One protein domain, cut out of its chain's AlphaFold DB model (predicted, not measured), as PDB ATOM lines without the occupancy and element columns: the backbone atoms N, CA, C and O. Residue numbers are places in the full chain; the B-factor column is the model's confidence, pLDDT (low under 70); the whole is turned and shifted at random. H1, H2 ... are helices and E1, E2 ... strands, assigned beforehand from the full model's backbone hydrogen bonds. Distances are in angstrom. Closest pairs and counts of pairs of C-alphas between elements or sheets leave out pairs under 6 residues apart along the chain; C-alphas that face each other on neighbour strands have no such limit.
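Overview. This is residues 2 to 109 of the 112 residues of the protein "Hypothetical protein" of Hemiselmis tepida (UniProt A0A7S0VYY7). One long helix, H4, runs through the middle, with short helices H1, H2 and H3 towards one side of it and a two-strand sheet, E1 and E2, with H5 and H6 towards the other. H1 packs on H4, and the sheet lies by its residues 62 to 69. The printed part has 108 residues, in the order H1 H2 E1 H3 H4 E2 H5 H6, with parallel strands, and is mostly helix. It is compact, with a radius of gyration of the C-alphas of 14.4 A and spans of 42 by 31 by 23 A.

Arrangement. Start at H1, residues 2 to 6: it touches residues 61 to 68 alone of H4, residues 51 to 69, with closest C-alphas Ala 5 and Arg 64, 4.6 A apart. H2, residues 14 to 20, is close to H4 but not clearly touching, the closest C-alphas being Met 14 and Tyr 69, 6.8 A apart. E1, residues 25 to 29, and E2, residues 74 to 77, are parallel at 18 degrees; look for N 76 and O 26, 2.8 A apart. With H3, residues 42 to 48, and H4 between, they form a strand-helix-strand unit, two parallel strands joined through helices, with a right-handed crossover. H5, residues 92 to 97, is apart from H4. H6, residues 103 to 109, is close to H4 but not clearly touching, with closest C-alphas Arg 63 and Asp 105, 7.5 A apart. Every O i to N i+4 pair is within hydrogen-bond range in H1, H4 and H5; H2 has 1 of 3, with 2 of 4 O i to N i+3 pairs, and H3 and H6 have 2 of 3.

Along the chain. Find C-alpha 2 at (166.735, 221.115, 170.239), where H1 begins. H4 runs 27.0 A from C-alpha 51 at (152.400, 231.172, 157.801); E1 measures 10.8 A. H6 ends at C-alpha 109, (152.654, 205.172, 169.152).

Size, cuts and confidence. The C-alphas of Gly 21 and Gln 48, the two farthest apart, are 43.1 A apart. The printed part has no cut; the links E1 to H3 and E2 to H5 are long. Residues 105 to 109 have pLDDT under 70.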
ATOM      1  N   GLU A   2     165.860 222.079 169.534       84.50
ATOM      2  CA  GLU A   2     166.735 221.115 170.239       84.50
ATOM      3  C   GLU A   2     166.203 220.745 171.628       84.50
ATOM      4  O   GLU A   2     165.926 219.579 171.868       84.50
ATOM      5  N   ARG A   3     165.886 221.751 172.456       85.56
ATOM      6  CA  ARG A   3     165.270 221.555 173.785       85.56
ATOM      7  C   ARG A   3     163.945 220.786 173.776       85.56
ATOM      8  O   ARG A   3     163.546 220.171 174.755       85.56
ATOM      9  N   ALA A   4     163.234 220.838 172.650       84.50
ATOM     10  CA  ALA A   4     161.989 220.104 172.472       84.50
ATOM     11  C   ALA A   4     162.224 218.605 172.255       84.50
ATOM     12  O   ALA A   4     161.308 217.824 172.472       84.50
ATOM     13  N   ALA A   5     163.415 218.221 171.786       86.12
ATOM     14  CA  ALA A   5     163.782 216.840 171.494       86.12
ATOM     15  C   ALA A   5     164.430 216.124 172.683       86.12
ATOM     16  O   ALA A   5     164.391 214.902 172.728       86.12
ATOM     17  N   ASP A   6     165.044 216.855 173.615       86.06
ATOM     18  CA  ASP A   6     165.735 216.283 174.779       86.06
ATOM     19  C   ASP A   6     165.053 216.614 176.121       86.06
ATOM     20  O   ASP A   6     165.459 216.099 177.159       86.06
ATOM     21  N   GLY A   7     164.025 217.469 176.116       83.25
ATOM     22  CA  GLY A   7     163.321 217.897 177.326       83.25
ATOM     23  C   GLY A   7     164.096 218.903 178.179       83.25
ATOM     24  O   GLY A   7     163.639 219.253 179.269       83.25
ATOM     25  N   ALA A   8     165.240 219.407 177.709       81.94
ATOM     26  CA  ALA A   8     166.074 220.324 178.471       81.94
ATOM     27  C   ALA A   8     165.321 221.619 178.821       81.94
ATOM     28  O   ALA A   8     164.820 222.340 177.954       81.94
ATOM     29  N   GLY A   9     165.297 221.946 180.115       77.56
ATOM     30  CA  GLY A   9     164.563 223.093 180.659       77.56
ATOM     31  C   GLY A   9     163.212 222.735 181.284       77.56
ATOM     32  O   GLY A   9     162.615 223.596 181.927       77.56
ATOM     33  N   HIS A  10     162.766 221.482 181.167       76.44
ATOM     34  CA  HIS A  10     161.672 220.934 181.962       76.44
ATOM     35  C   HIS A  10     162.257 220.139 183.131       76.44
ATOM     36  O   HIS A  10     163.037 219.219 182.913       76.44
ATOM     37  N   TRP A  11     161.901 220.498 184.366       80.19
ATOM     38  CA  TRP A  11     162.303 219.742 185.552       80.19
ATOM     39  C   TRP A  11     161.106 219.512 186.488       80.19
ATOM     40  O   TRP A  11     160.460 220.490 186.878       80.19
ATOM     41  N   PRO A  12     160.847 218.259 186.906       78.94
ATOM     42  CA  PRO A  12     161.465 217.028 186.396       78.94
ATOM     43  C   PRO A  12     160.965 216.697 184.976       78.94
ATOM     44  O   PRO A  12     159.763 216.747 184.717       78.94
ATOM     45  N   GLY A  13     161.875 216.371 184.056       84.38
ATOM     46  CA  GLY A  13     161.565 215.910 182.701       84.38
ATOM     47  C   GLY A  13     161.635 214.384 182.565       84.38
ATOM     48  O   GLY A  13     162.071 213.676 183.473       84.38
ATOM     49  N   MET A  14     161.244 213.850 181.400       86.19
ATOM     50  CA  MET A  14     161.327 212.403 181.119       86.19
ATOM     51  C   MET A  14     162.748 211.855 181.307       86.19
ATOM     52  O   MET A  14     162.930 210.782 181.879       86.19
ATOM     53  N   VAL A  15     163.754 212.633 180.896       83.94
ATOM     54  CA  VAL A  15     165.180 212.304 181.044       83.94
ATOM     55  C   VAL A  15     165.629 212.149 182.498       83.94
ATOM     56  O   VAL A  15     166.607 211.457 182.759       83.94
ATOM     57  N   ASP A  16     164.899 212.737 183.445       86.62
ATOM     58  CA  ASP A  16     165.221 212.688 184.870       86.62
ATOM     59  C   ASP A  16     164.482 211.553 185.589       86.62
ATOM     60  O   ASP A  16     164.972 211.005 186.578       86.62
ATOM     61  N   VAL A  17     163.291 211.204 185.093       88.62
ATOM     62  CA  VAL A  17     162.365 210.271 185.748       88.62
ATOM     63  C   VAL A  17     162.523 208.846 185.219       88.62
ATOM     64  O   VAL A  17     162.606 207.904 186.010       88.62
ATOM     65  N   VAL A  18     162.608 208.668 183.898       86.81
ATOM     66  CA  VAL A  18     162.655 207.341 183.257       86.81
ATOM     67  C   VAL A  18     163.883 206.525 183.694       86.81
ATOM     68  O   VAL A  18     163.708 205.356 184.050       86.81
ATOM     69  N   PRO A  19     165.110 207.089 183.786       90.44
ATOM     70  CA  PRO A  19     166.276 206.333 184.256       90.44
ATOM     71  C   PRO A  19     166.178 205.846 185.708       90.44
ATOM     72  O   PRO A  19     166.905 204.933 186.092       90.44
ATOM     73  N   GLN A  20     165.277 206.422 186.512       92.50
ATOM     74  CA  GLN A  20     165.027 205.999 187.896       92.50
ATOM     75  C   GLN A  20     164.058 204.806 187.987       92.50
ATOM     76  O   GLN A  20     163.724 204.366 189.087       92.50
ATOM     77  N   GLY A  21     163.570 204.288 186.852       92.69
ATOM     78  CA  GLY A  21     162.587 203.201 186.806       92.69
ATOM     79  C   GLY A  21     161.173 203.627 187.215       92.69
ATOM     80  O   GLY A  21     160.336 202.778 187.521       92.69
ATOM     81  N   LEU A  22     160.905 204.935 187.247       92.06
ATOM     82  CA  LEU A  22     159.600 205.489 187.585       92.06
ATOM     83  C   LEU A  22     158.724 205.598 186.336       92.06
ATOM     84  O   LEU A  22     159.173 206.024 185.273       92.06
ATOM     85  N   LEU A  23     157.443 205.257 186.484       90.38
ATOM     86  CA  LEU A  23     156.452 205.472 185.436       90.38
ATOM     87  C   LEU A  23     156.052 206.950 185.411       90.38
ATOM     88  O   LEU A  23     155.609 207.495 186.422       90.38
ATOM     89  N   CYS A  24     156.188 207.585 184.250       90.12
ATOM     90  CA  CYS A  24     155.866 208.994 184.048       90.12
ATOM     91  C   CYS A  24     155.028 209.172 182.786       90.12
ATOM     92  O   CYS A  24     155.299 208.530 181.774       90.12
ATOM     93  N   ALA A  25     154.031 210.050 182.844       90.94
ATOM     94  CA  ALA A  25     153.278 210.505 181.683       90.94
ATOM     95  C   ALA A  25     153.360 212.030 181.593       90.94
ATOM     96  O   ALA A  25     153.340 212.706 182.623       90.94
ATOM     97  N   VAL A  26     153.383 212.574 180.376       91.94
ATOM     98  CA  VAL A  26     153.192 214.019 180.172       91.94
ATOM     99  C   VAL A  26     151.699 214.303 180.133       91.94
ATOM    100  O   VAL A  26     151.044 214.074 179.120       91.94
ATOM    101  N   SER A  27     151.131 214.769 181.243       92.69
ATOM    102  CA  SER A  27     149.691 215.046 181.322       92.69
ATOM    103  C   SER A  27     149.256 216.263 180.507       92.69
ATOM    104  O   SER A  27     148.079 216.362 180.173       92.69
ATOM    105  N   GLU A  28     150.174 217.185 180.213       93.81
ATOM    106  CA  GLU A  28     149.882 218.423 179.496       93.81
ATOM    107  C   GLU A  28     151.083 218.855 178.650       93.81
ATOM    108  O   GLU A  28     152.198 218.994 179.150       93.81
ATOM    109  N   TRP A  29     150.839 219.096 177.366       93.56
ATOM    110  CA  TRP A  29     151.759 219.777 176.453       93.56
ATOM    111  C   TRP A  29     150.969 220.412 175.306       93.56
ATOM    112  O   TRP A  29     149.834 220.018 175.047       93.56
ATOM    113  N   SER A  30     151.544 221.391 174.612       95.44
ATOM    114  CA  SER A  30     150.884 222.051 173.482       95.44
ATOM    115  C   SER A  30     151.894 222.472 172.414       95.44
ATOM    116  O   SER A  30     153.095 222.206 172.526       95.44
ATOM    117  N   LEU A  31     151.417 223.122 171.349       95.44
ATOM    118  CA  LEU A  31     152.297 223.757 170.363       95.44
ATOM    119  C   LEU A  31     152.541 225.244 170.661       95.44
ATOM    120  O   LEU A  31     153.150 225.935 169.842       95.44
ATOM    121  N   ARG A  32     152.049 225.767 171.794       93.44
ATOM    122  CA  ARG A  32     152.176 227.187 172.121       93.44
ATOM    123  C   ARG A  32     153.636 227.526 172.416       93.44
ATOM    124  O   ARG A  32     154.225 227.041 173.376       93.44
ATOM    125  N   LEU A  33     154.201 228.402 171.596       91.25
ATOM    126  CA  LEU A  33     155.544 228.944 171.775       91.25
ATOM    127  C   LEU A  33     155.476 230.275 172.542       91.25
ATOM    128  O   LEU A  33     154.476 230.981 172.405       91.25
ATOM    129  N   PRO A  34     156.519 230.647 173.312       88.44
ATOM    130  CA  PRO A  34     156.575 231.896 174.071       88.44
ATOM    131  C   PRO A  34     156.836 233.111 173.169       88.44
ATOM    132  O   PRO A  34     157.824 233.818 173.322       88.44
ATOM    133  N   ASP A  35     155.963 233.340 172.189       87.38
ATOM    134  CA  ASP A  35     156.039 234.467 171.250       87.38
ATOM    135  C   ASP A  35     155.456 235.776 171.819       87.38
ATOM    136  O   ASP A  35     155.634 236.838 171.227       87.38
ATOM    137  N   TRP A  36     154.775 235.709 172.968       85.12
ATOM    138  CA  TRP A  36     154.155 236.856 173.638       85.12
ATOM    139  C   TRP A  36     155.142 237.676 174.472       85.12
ATOM    140  O   TRP A  36     154.859 238.830 174.795       85.12
ATOM    141  N   ASP A  37     156.273 237.085 174.857       85.19
ATOM    142  CA  ASP A  37     157.274 237.722 175.704       85.19
ATOM    143  C   ASP A  37     158.563 237.949 174.891       85.19
ATOM    144  O   ASP A  37     159.238 236.992 174.504       85.19
ATOM    145  N   PRO A  38     158.929 239.217 174.625       85.25
ATOM    146  CA  PRO A  38     160.080 239.559 173.797       85.25
ATOM    147  C   PRO A  38     161.428 239.219 174.449       85.25
ATOM    148  O   PRO A  38     162.454 239.301 173.776       85.25
ATOM    149  N   SER A  39     161.457 238.847 175.735       87.06
ATOM    150  CA  SER A  39     162.670 238.323 176.373       87.06
ATOM    151  C   SER A  39     163.077 236.957 175.809       87.06
ATOM    152  O   SER A  39     164.252 236.587 175.871       87.06
ATOM    153  N   TYR A  40     162.139 236.235 175.188       82.75
ATOM    154  CA  TYR A  40     162.433 235.039 174.414       82.75
ATOM    155  C   TYR A  40     162.750 235.423 172.965       82.75
ATOM    156  O   TYR A  40     161.936 236.026 172.267       82.75
ATOM    157  N   GLY A  41     163.913 234.988 172.461       84.56
ATOM    158  CA  GLY A  41     164.318 235.215 171.062       84.56
ATOM    159  C   GLY A  41     163.303 234.703 170.026       84.56
ATOM    160  O   GLY A  41     163.231 235.222 168.914       84.56
ATOM    161  N   MET A  42     162.450 233.756 170.433       87.00
ATOM    162  CA  MET A  42     161.359 233.201 169.635       87.00
ATOM    163  C   MET A  42     160.407 234.269 169.080       87.00
ATOM    164  O   MET A  42     159.990 234.149 167.934       87.00
ATOM    165  N   ALA A  43     160.064 235.310 169.848       88.25
ATOM    166  CA  ALA A  43     159.076 236.308 169.425       88.25
ATOM    167  C   ALA A  43     159.512 237.063 168.155       88.25
ATOM    168  O   ALA A  43     158.724 237.251 167.224       88.25
ATOM    169  N   ALA A  44     160.790 237.450 168.088       88.44
ATOM    170  CA  ALA A  44     161.354 238.158 166.941       88.44
ATOM    171  C   ALA A  44     161.455 237.256 165.701       88.44
ATOM    172  O   ALA A  44     161.094 237.680 164.603       88.44
ATOM    173  N   GLU A  45     161.901 236.009 165.876       90.62
ATOM    174  CA  GLU A  45     161.971 235.023 164.791       90.62
ATOM    175  C   GLU A  45     160.576 234.700 164.244       90.62
ATOM    176  O   GLU A  45     160.348 234.726 163.035       90.62
ATOM    177  N   TRP A  46     159.611 234.476 165.137       91.44
ATOM    178  CA  TRP A  46     158.232 234.158 164.786       91.44
ATOM    179  C   TRP A  46     157.572 235.261 163.959       91.44
ATOM    180  O   TRP A  46     156.901 234.975 162.964       91.44
ATOM    181  N   ALA A  47     157.805 236.527 164.320       90.00
ATOM    182  CA  ALA A  47     157.285 237.684 163.598       90.00
ATOM    183  C   ALA A  47     157.787 237.763 162.143       90.00
ATOM    184  O   ALA A  47     157.069 238.283 161.289       90.00
ATOM    185  N   GLN A  48     158.972 237.220 161.849       93.44
ATOM    186  CA  GLN A  48     159.577 237.224 160.510       93.44
ATOM    187  C   GLN A  48     159.191 236.009 159.653       93.44
ATOM    188  O   GLN A  48     159.416 236.022 158.443       93.44
ATOM    189  N   MET A  49     158.611 234.967 160.251       95.12
ATOM    190  CA  MET A  49     158.193 233.763 159.534       95.12
ATOM    191  C   MET A  49     156.873 233.965 158.780       95.12
ATOM    192  O   MET A  49     155.920 234.547 159.304       95.12
ATOM    193  N   SER A  50     156.786 233.402 157.573       96.50
ATOM    194  CA  SER A  50     155.522 233.205 156.862       96.50
ATOM    195  C   SER A  50     154.624 232.196 157.591       96.50
ATOM    196  O   SER A  50     155.079 231.426 158.439       96.50
ATOM    197  N   GLU A  51     153.336 232.157 157.242       94.06
ATOM    198  CA  GLU A  51     152.400 231.172 157.801       94.06
ATOM    199  C   GLU A  51     152.861 229.724 157.555       94.06
ATOM    200  O   GLU A  51     152.822 228.897 158.465       94.06
ATOM    201  N   GLU A  52     153.387 229.433 156.364       95.81
ATOM    202  CA  GLU A  52     153.932 228.117 156.010       95.81
ATOM    203  C   GLU A  52     155.171 227.756 156.844       95.81
ATOM    204  O   GLU A  52     155.300 226.626 157.326       95.81
ATOM    205  N   GLN A  53     156.070 228.722 157.062       96.19
ATOM    206  CA  GLN A  53     157.254 228.532 157.902       96.19
ATOM    207  C   GLN A  53     156.861 228.256 159.355       96.19
ATOM    208  O   GLN A  53     157.388 227.323 159.961       96.19
ATOM    209  N   ARG A  54     155.889 229.005 159.895       95.31
ATOM    210  CA  ARG A  54     155.339 228.765 161.238       95.31
ATOM    211  C   ARG A  54     154.705 227.382 161.333       95.31
ATOM    212  O   ARG A  54     155.011 226.645 162.263       95.31
ATOM    213  N   GLY A  55     153.886 226.995 160.354       95.25
ATOM    214  CA  GLY A  55     153.265 225.670 160.312       95.25
ATOM    215  C   GLY A  55     154.292 224.535 160.283       95.25
ATOM    216  O   GLY A  55     154.168 223.566 161.032       95.25
ATOM    217  N   SER A  56     155.353 224.686 159.487       95.06
ATOM    218  CA  SER A  56     156.456 223.718 159.425       95.06
ATOM    219  C   SER A  56     157.223 223.631 160.749       95.06
ATOM    220  O   SER A  56     157.522 222.533 161.220       95.06
ATOM    221  N   ALA A  57     157.500 224.775 161.384       94.38
ATOM    222  CA  ALA A  57     158.168 224.832 162.681       94.38
ATOM    223  C   ALA A  57     157.325 224.193 163.796       94.38
ATOM    224  O   ALA A  57     157.863 223.447 164.610       94.38
ATOM    225  N   LEU A  58     156.011 224.437 163.809       95.56
ATOM    226  CA  LEU A  58     155.074 223.839 164.764       95.56
ATOM    227  C   LEU A  58     154.996 222.320 164.608       95.56
ATOM    228  O   LEU A  58     155.055 221.610 165.609       95.56
ATOM    229  N   ARG A  59     154.936 221.820 163.368       95.00
ATOM    230  CA  ARG A  59     154.950 220.377 163.093       95.00
ATOM    231  C   ARG A  59     156.215 219.718 163.620       95.00
ATOM    232  O   ARG A  59     156.156 218.724 164.339       95.00
ATOM    233  N   GLU A  60     157.365 220.306 163.311       93.88
ATOM    234  CA  GLU A  60     158.651 219.802 163.785       93.88
ATOM    235  C   GLU A  60     158.780 219.883 165.314       93.88
ATOM    236  O   GLU A  60     159.315 218.970 165.943       93.88
ATOM    237  N   TYR A  61     158.270 220.955 165.924       94.31
ATOM    238  CA  TYR A  61     158.239 221.123 167.373       94.31
ATOM    239  C   TYR A  61     157.383 220.046 168.046       94.31
ATOM    240  O   TYR A  61     157.858 219.388 168.971       94.31
ATOM    241  N   GLY A  62     156.166 219.810 167.549       93.50
ATOM    242  CA  GLY A  62     155.272 218.766 168.049       93.50
ATOM    243  C   GLY A  62     155.871 217.368 167.931       93.50
ATOM    244  O   GLY A  62     155.891 216.630 168.911       93.50
ATOM    245  N   ARG A  63     156.444 217.038 166.768       92.44
ATOM    246  CA  ARG A  63     157.096 215.744 166.517       92.44
ATOM    247  C   ARG A  63     158.249 215.474 167.482       92.44
ATOM    248  O   ARG A  63     158.401 214.358 167.971       92.44
ATOM    249  N   ARG A  64     159.066 216.491 167.772       91.81
ATOM    250  CA  ARG A  64     160.185 216.375 168.721       91.81
ATOM    251  C   ARG A  64     159.708 216.199 170.159       91.81
ATOM    252  O   ARG A  64     160.246 215.339 170.846       91.81
ATOM    253  N   GLN A  65     158.695 216.965 170.576       92.00
ATOM    254  CA  GLN A  65     158.077 216.818 171.896       92.00
ATOM    255  C   GLN A  65     157.494 215.415 172.077       92.00
ATOM    256  O   GLN A  65     157.898 214.704 172.988       92.00
ATOM    257  N   ALA A  66     156.620 214.971 171.171       90.25
ATOM    258  CA  ALA A  66     156.036 213.633 171.245       90.25
ATOM    259  C   ALA A  66     157.117 212.539 171.249       90.25
ATOM    260  O   ALA A  66     157.079 211.646 172.090       90.25
ATOM    261  N   GLY A  67     158.140 212.665 170.394       88.88
ATOM    262  CA  GLY A  67     159.239 211.701 170.307       88.88
ATOM    263  C   GLY A  67     160.010 211.487 171.615       88.88
ATOM    264  O   GLY A  67     160.383 210.355 171.906       88.88
ATOM    265  N   GLN A  68     160.228 212.527 172.431       88.25
ATOM    266  CA  GLN A  68     160.838 212.337 173.759       88.25
ATOM    267  C   GLN A  68     159.856 211.745 174.782       88.25
ATOM    268  O   GLN A  68     160.274 211.051 175.708       88.25
ATOM    269  N   TYR A  69     158.554 212.002 174.636       90.06
ATOM    270  CA  TYR A  69     157.536 211.523 175.572       90.06
ATOM    271  C   TYR A  69     157.261 210.024 175.434       90.06
ATOM    272  O   TYR A  69     156.790 209.417 176.394       90.06
ATOM    273  N   GLU A  70     157.627 209.417 174.300       87.94
ATOM    274  CA  GLU A  70     157.625 207.960 174.100       87.94
ATOM    275  C   GLU A  70     158.537 207.210 175.094       87.94
ATOM    276  O   GLU A  70     158.389 206.006 175.276       87.94
ATOM    277  N   ALA A  71     159.463 207.899 175.777       87.62
ATOM    278  CA  ALA A  71     160.236 207.303 176.870       87.62
ATOM    279  C   ALA A  71     159.391 207.030 178.134       87.62
ATOM    280  O   ALA A  71     159.798 206.241 178.988       87.62
ATOM    281  N   GLY A  72     158.246 207.703 178.279       88.69
ATOM    282  CA  GLY A  72     157.302 207.513 179.376       88.69
ATOM    283  C   GLY A  72     156.221 206.473 179.073       88.69
ATOM    284  O   GLY A  72     156.328 205.663 178.161       88.69
ATOM    285  N   VAL A  73     155.133 206.504 179.847       90.69
ATOM    286  CA  VAL A  73     153.959 205.628 179.646       90.69
ATOM    287  C   VAL A  73     152.892 206.242 178.739       90.69
ATOM    288  O   VAL A  73     151.860 205.620 178.487       90.69
ATOM    289  N   GLY A  74     153.108 207.478 178.286       89.38
ATOM    290  CA  GLY A  74     152.216 208.193 177.386       89.38
ATOM    291  C   GLY A  74     152.192 209.696 177.634       89.38
ATOM    292  O   GLY A  74     152.867 210.231 178.519       89.38
ATOM    293  N   TRP A  75     151.379 210.380 176.841       91.62
ATOM    294  CA  TRP A  75     151.247 211.828 176.872       91.62
ATOM    295  C   TRP A  75     149.843 212.269 176.450       91.62
ATOM    296  O   TRP A  75     149.140 211.561 175.730       91.62
ATOM    297  N   PHE A  76     149.432 213.452 176.903       92.56
ATOM    298  CA  PHE A  76     148.120 214.033 176.642       92.56
ATOM    299  C   PHE A  76     148.286 215.493 176.232       92.56
ATOM    300  O   PHE A  76     148.875 216.301 176.948       92.56
ATOM    301  N   TYR A  77     147.775 215.826 175.053       93.88
ATOM    302  CA  TYR A  77     147.832 217.189 174.552       93.88
ATOM    303  C   TYR A  77     146.820 218.067 175.278       93.88
ATOM    304  O   TYR A  77     145.630 217.741 175.349       93.88
ATOM    305  N   TRP A  78     147.294 219.200 175.777       94.31
ATOM    306  CA  TRP A  78     146.474 220.231 176.374       94.31
ATOM    307  C   TRP A  78     146.151 221.293 175.318       94.31
ATOM    308  O   TRP A  78     147.015 222.064 174.905       94.31
ATOM    309  N   CYS A  79     144.924 221.369 174.824       92.44
ATOM    310  CA  CYS A  79     143.743 220.569 175.149       92.44
ATOM    311  C   CYS A  79     143.034 220.115 173.871       92.44
ATOM    312  O   CYS A  79     143.415 220.492 172.763       92.44
ATOM    313  N   TRP A  80     142.000 219.279 174.003       89.19
ATOM    314  CA  TRP A  80     141.262 218.791 172.834       89.19
ATOM    315  C   TRP A  80     140.654 219.934 172.007       89.19
ATOM    316  O   TRP A  80     140.722 219.908 170.779       89.19
ATOM    317  N   LYS A  81     140.078 220.935 172.682       89.56
ATOM    318  CA  LYS A  81     139.394 222.073 172.066       89.56
ATOM    319  C   LYS A  81     139.432 223.283 172.995       89.56
ATOM    320  O   LYS A  81     139.135 223.152 174.179       89.56
ATOM    321  N   VAL A  82     139.686 224.458 172.425       87.62
ATOM    322  CA  VAL A  82     139.489 225.754 173.088       87.62
ATOM    323  C   VAL A  82     138.283 226.442 172.446       87.62
ATOM    324  O   VAL A  82     138.201 226.524 171.224       87.62
ATOM    325  N   ASP A  83     137.331 226.912 173.257       82.06
ATOM    326  CA  ASP A  83     136.149 227.642 172.764       82.06
ATOM    327  C   ASP A  83     136.426 229.140 172.534       82.06
ATOM    328  O   ASP A  83     135.679 229.816 171.826       82.06
ATOM    329  N   ALA A  84     137.504 229.667 173.119       78.69
ATOM    330  CA  ALA A  84     137.960 231.032 172.894       78.69
ATOM    331  C   ALA A  84     138.738 231.145 171.564       78.69
ATOM    332  O   ALA A  84     139.621 230.326 171.300       78.69
ATOM    333  N   PRO A  85     138.452 232.159 170.728       78.50
ATOM    334  CA  PRO A  85     139.204 232.381 169.499       78.50
ATOM    335  C   PRO A  85     140.630 232.875 169.790       78.50
ATOM    336  O   PRO A  85     140.878 233.513 170.811       78.50
ATOM    337  N   GLY A  86     141.547 232.654 168.843       84.06
ATOM    338  CA  GLY A  86     142.876 233.286 168.826       84.06
ATOM    339  C   GLY A  86     144.026 232.458 169.403       84.06
ATOM    340  O   GLY A  86     145.165 232.902 169.344       84.06
ATOM    341  N   GLU A  87     143.754 231.251 169.894       88.75
ATOM    342  CA  GLU A  87     144.747 230.393 170.556       88.75
ATOM    343  C   GLU A  87     144.796 228.980 169.929       88.75
ATOM    344  O   GLU A  87     144.620 227.974 170.622       88.75
ATOM    345  N   PRO A  88     145.029 228.866 168.604       92.81
ATOM    346  CA  PRO A  88     144.903 227.596 167.882       92.81
ATOM    347  C   PRO A  88     145.906 226.537 168.363       92.81
ATOM    348  O   PRO A  88     145.622 225.348 168.322       92.81
ATOM    349  N   TRP A  89     147.062 226.955 168.888       94.19
ATOM    350  CA  TRP A  89     148.130 226.067 169.367       94.19
ATOM    351  C   TRP A  89     147.810 225.316 170.662       94.19
ATOM    352  O   TRP A  89     148.606 224.482 171.086       94.19
ATOM    353  N   TRP A  90     146.691 225.649 171.301       94.00
ATOM    354  CA  TRP A  90     146.139 224.948 172.458       94.00
ATOM    355  C   TRP A  90     144.967 224.039 172.073       94.00
ATOM    356  O   TRP A  90     144.416 223.360 172.933       94.00
ATOM    357  N   ASN A  91     144.550 224.037 170.805       94.75
ATOM    358  CA  ASN A  91     143.395 223.298 170.316       94.75
ATOM    359  C   ASN A  91     143.869 222.137 169.435       94.75
ATOM    360  O   ASN A  91     144.211 222.328 168.270       94.75
ATOM    361  N   ALA A  92     143.899 220.924 169.992       93.50
ATOM    362  CA  ALA A  92     144.370 219.740 169.279       93.50
ATOM    363  C   ALA A  92     143.602 219.514 167.973       93.50
ATOM    364  O   ALA A  92     144.223 219.246 166.946       93.50
ATOM    365  N   ALA A  93     142.269 219.650 167.998       92.00
ATOM    366  CA  ALA A  93     141.432 219.461 166.816       92.00
ATOM    367  C   ALA A  93     141.831 220.424 165.685       92.00
ATOM    368  O   ALA A  93     142.070 219.989 164.560       92.00
ATOM    369  N   GLU A  94     142.008 221.707 165.999       93.94
ATOM    370  CA  GLU A  94     142.446 222.702 165.016       93.94
ATOM    371  C   GLU A  94     143.890 222.455 164.543       93.94
ATOM    372  O   GLU A  94     144.197 222.588 163.359       93.94
ATOM    373  N   CYS A  95     144.787 222.036 165.437       94.94
ATOM    374  CA  CYS A  95     146.154 221.668 165.075       94.94
ATOM    375  C   CYS A  95     146.210 220.489 164.084       94.94
ATOM    376  O   CYS A  95     147.079 220.486 163.206       94.94
ATOM    377  N   PHE A  96     145.296 219.515 164.183       92.94
ATOM    378  CA  PHE A  96     145.148 218.451 163.182       92.94
ATOM    379  C   PHE A  96     144.580 218.976 161.863       92.94
ATOM    380  O   PHE A  96     145.123 218.667 160.805       92.94
ATOM    381  N   GLU A  97     143.532 219.803 161.904       93.12
ATOM    382  CA  GLU A  97     142.937 220.409 160.701       93.12
ATOM    383  C   GLU A  97     143.955 221.244 159.911       93.12
ATOM    384  O   GLU A  97     143.967 221.231 158.681       93.12
ATOM    385  N   ARG A  98     144.860 221.928 160.619       94.06
ATOM    386  CA  ARG A  98     145.952 222.723 160.040       94.06
ATOM    387  C   ARG A  98     147.179 221.894 159.641       94.06
ATOM    388  O   ARG A  98     148.130 222.443 159.083       94.06
ATOM    389  N   GLY A  99     147.200 220.595 159.942       93.88
ATOM    390  CA  GLY A  99     148.334 219.707 159.674       93.88
ATOM    391  C   GLY A  99     149.604 220.074 160.450       93.88
ATOM    392  O   GLY A  99     150.715 219.812 159.976       93.88
ATOM    393  N   TRP A 100     149.463 220.735 161.603       95.25
ATOM    394  CA  TRP A 100     150.558 220.960 162.553       95.25
ATOM    395  C   TRP A 100     150.780 219.733 163.435       95.25
ATOM    396  O   TRP A 100     151.899 219.473 163.859       95.25
ATOM    397  N   LEU A 101     149.722 218.959 163.673       93.06
ATOM    398  CA  LEU A 101     149.789 217.604 164.206       93.06
ATOM    399  C   LEU A 101     149.361 216.623 163.114       93.06
ATOM    400  O   LEU A 101     148.455 216.925 162.337       93.06
ATOM    401  N   ASP A 102     149.993 215.451 163.068       86.75
ATOM    402  CA  ASP A 102     149.637 214.373 162.143       86.75
ATOM    403  C   ASP A 102     149.025 213.205 162.920       86.75
ATOM    404  O   ASP A 102     149.620 212.697 163.866       86.75
ATOM    405  N   ALA A 103     147.841 212.743 162.520       79.12
ATOM    406  CA  ALA A 103     147.212 211.579 163.134       79.12
ATOM    407  C   ALA A 103     148.083 210.311 163.026       79.12
ATOM    408  O   ALA A 103     147.998 209.444 163.896       79.12
ATOM    409  N   ALA A 104     148.934 210.193 162.002       76.19
ATOM    410  CA  ALA A 104     149.873 209.084 161.864       76.19
ATOM    411  C   ALA A 104     150.875 209.038 163.026       76.19
ATOM    412  O   ALA A 104     151.074 207.968 163.603       76.19
ATOM    413  N   ASP A 105     151.409 210.194 163.435       69.31
ATOM    414  CA  ASP A 105     152.318 210.312 164.585       69.31
ATOM    415  C   ASP A 105     151.624 209.921 165.908       69.31
ATOM    416  O   ASP A 105     152.279 209.544 166.873       69.31
ATOM    417  N   TRP A 106     150.288 209.958 165.951       68.31
ATOM    418  CA  TRP A 106     149.486 209.724 167.159       68.31
ATOM    419  C   TRP A 106     148.889 208.313 167.227       68.31
ATOM    420  O   TRP A 106     148.681 207.765 168.309       68.31
ATOM    421  N   VAL A 107     148.600 207.699 166.078       60.16
ATOM    422  CA  VAL A 107     148.055 206.335 165.983       60.16
ATOM    423  C   VAL A 107     149.172 205.284 166.017       60.16
ATOM    424  O   VAL A 107     148.943 204.161 166.478       60.16
ATOM    425  N   LEU A 108     150.386 205.626 165.566       46.84
ATOM    426  CA  LEU A 108     151.512 204.688 165.478       46.84
ATOM    427  C   LEU A 108     152.301 204.505 166.784       46.84
ATOM    428  O   LEU A 108     152.957 203.475 166.919       46.84
ATOM    429  N   ALA A 109     152.121 205.368 167.792       48.44
ATOM    430  CA  ALA A 109     152.654 205.172 169.152       48.44
ATOM    431  C   ALA A 109     152.120 203.898 169.863       48.44
ATOM    432  O   ALA A 109     152.522 203.559 170.970       48.44
TER     433      ALA A 109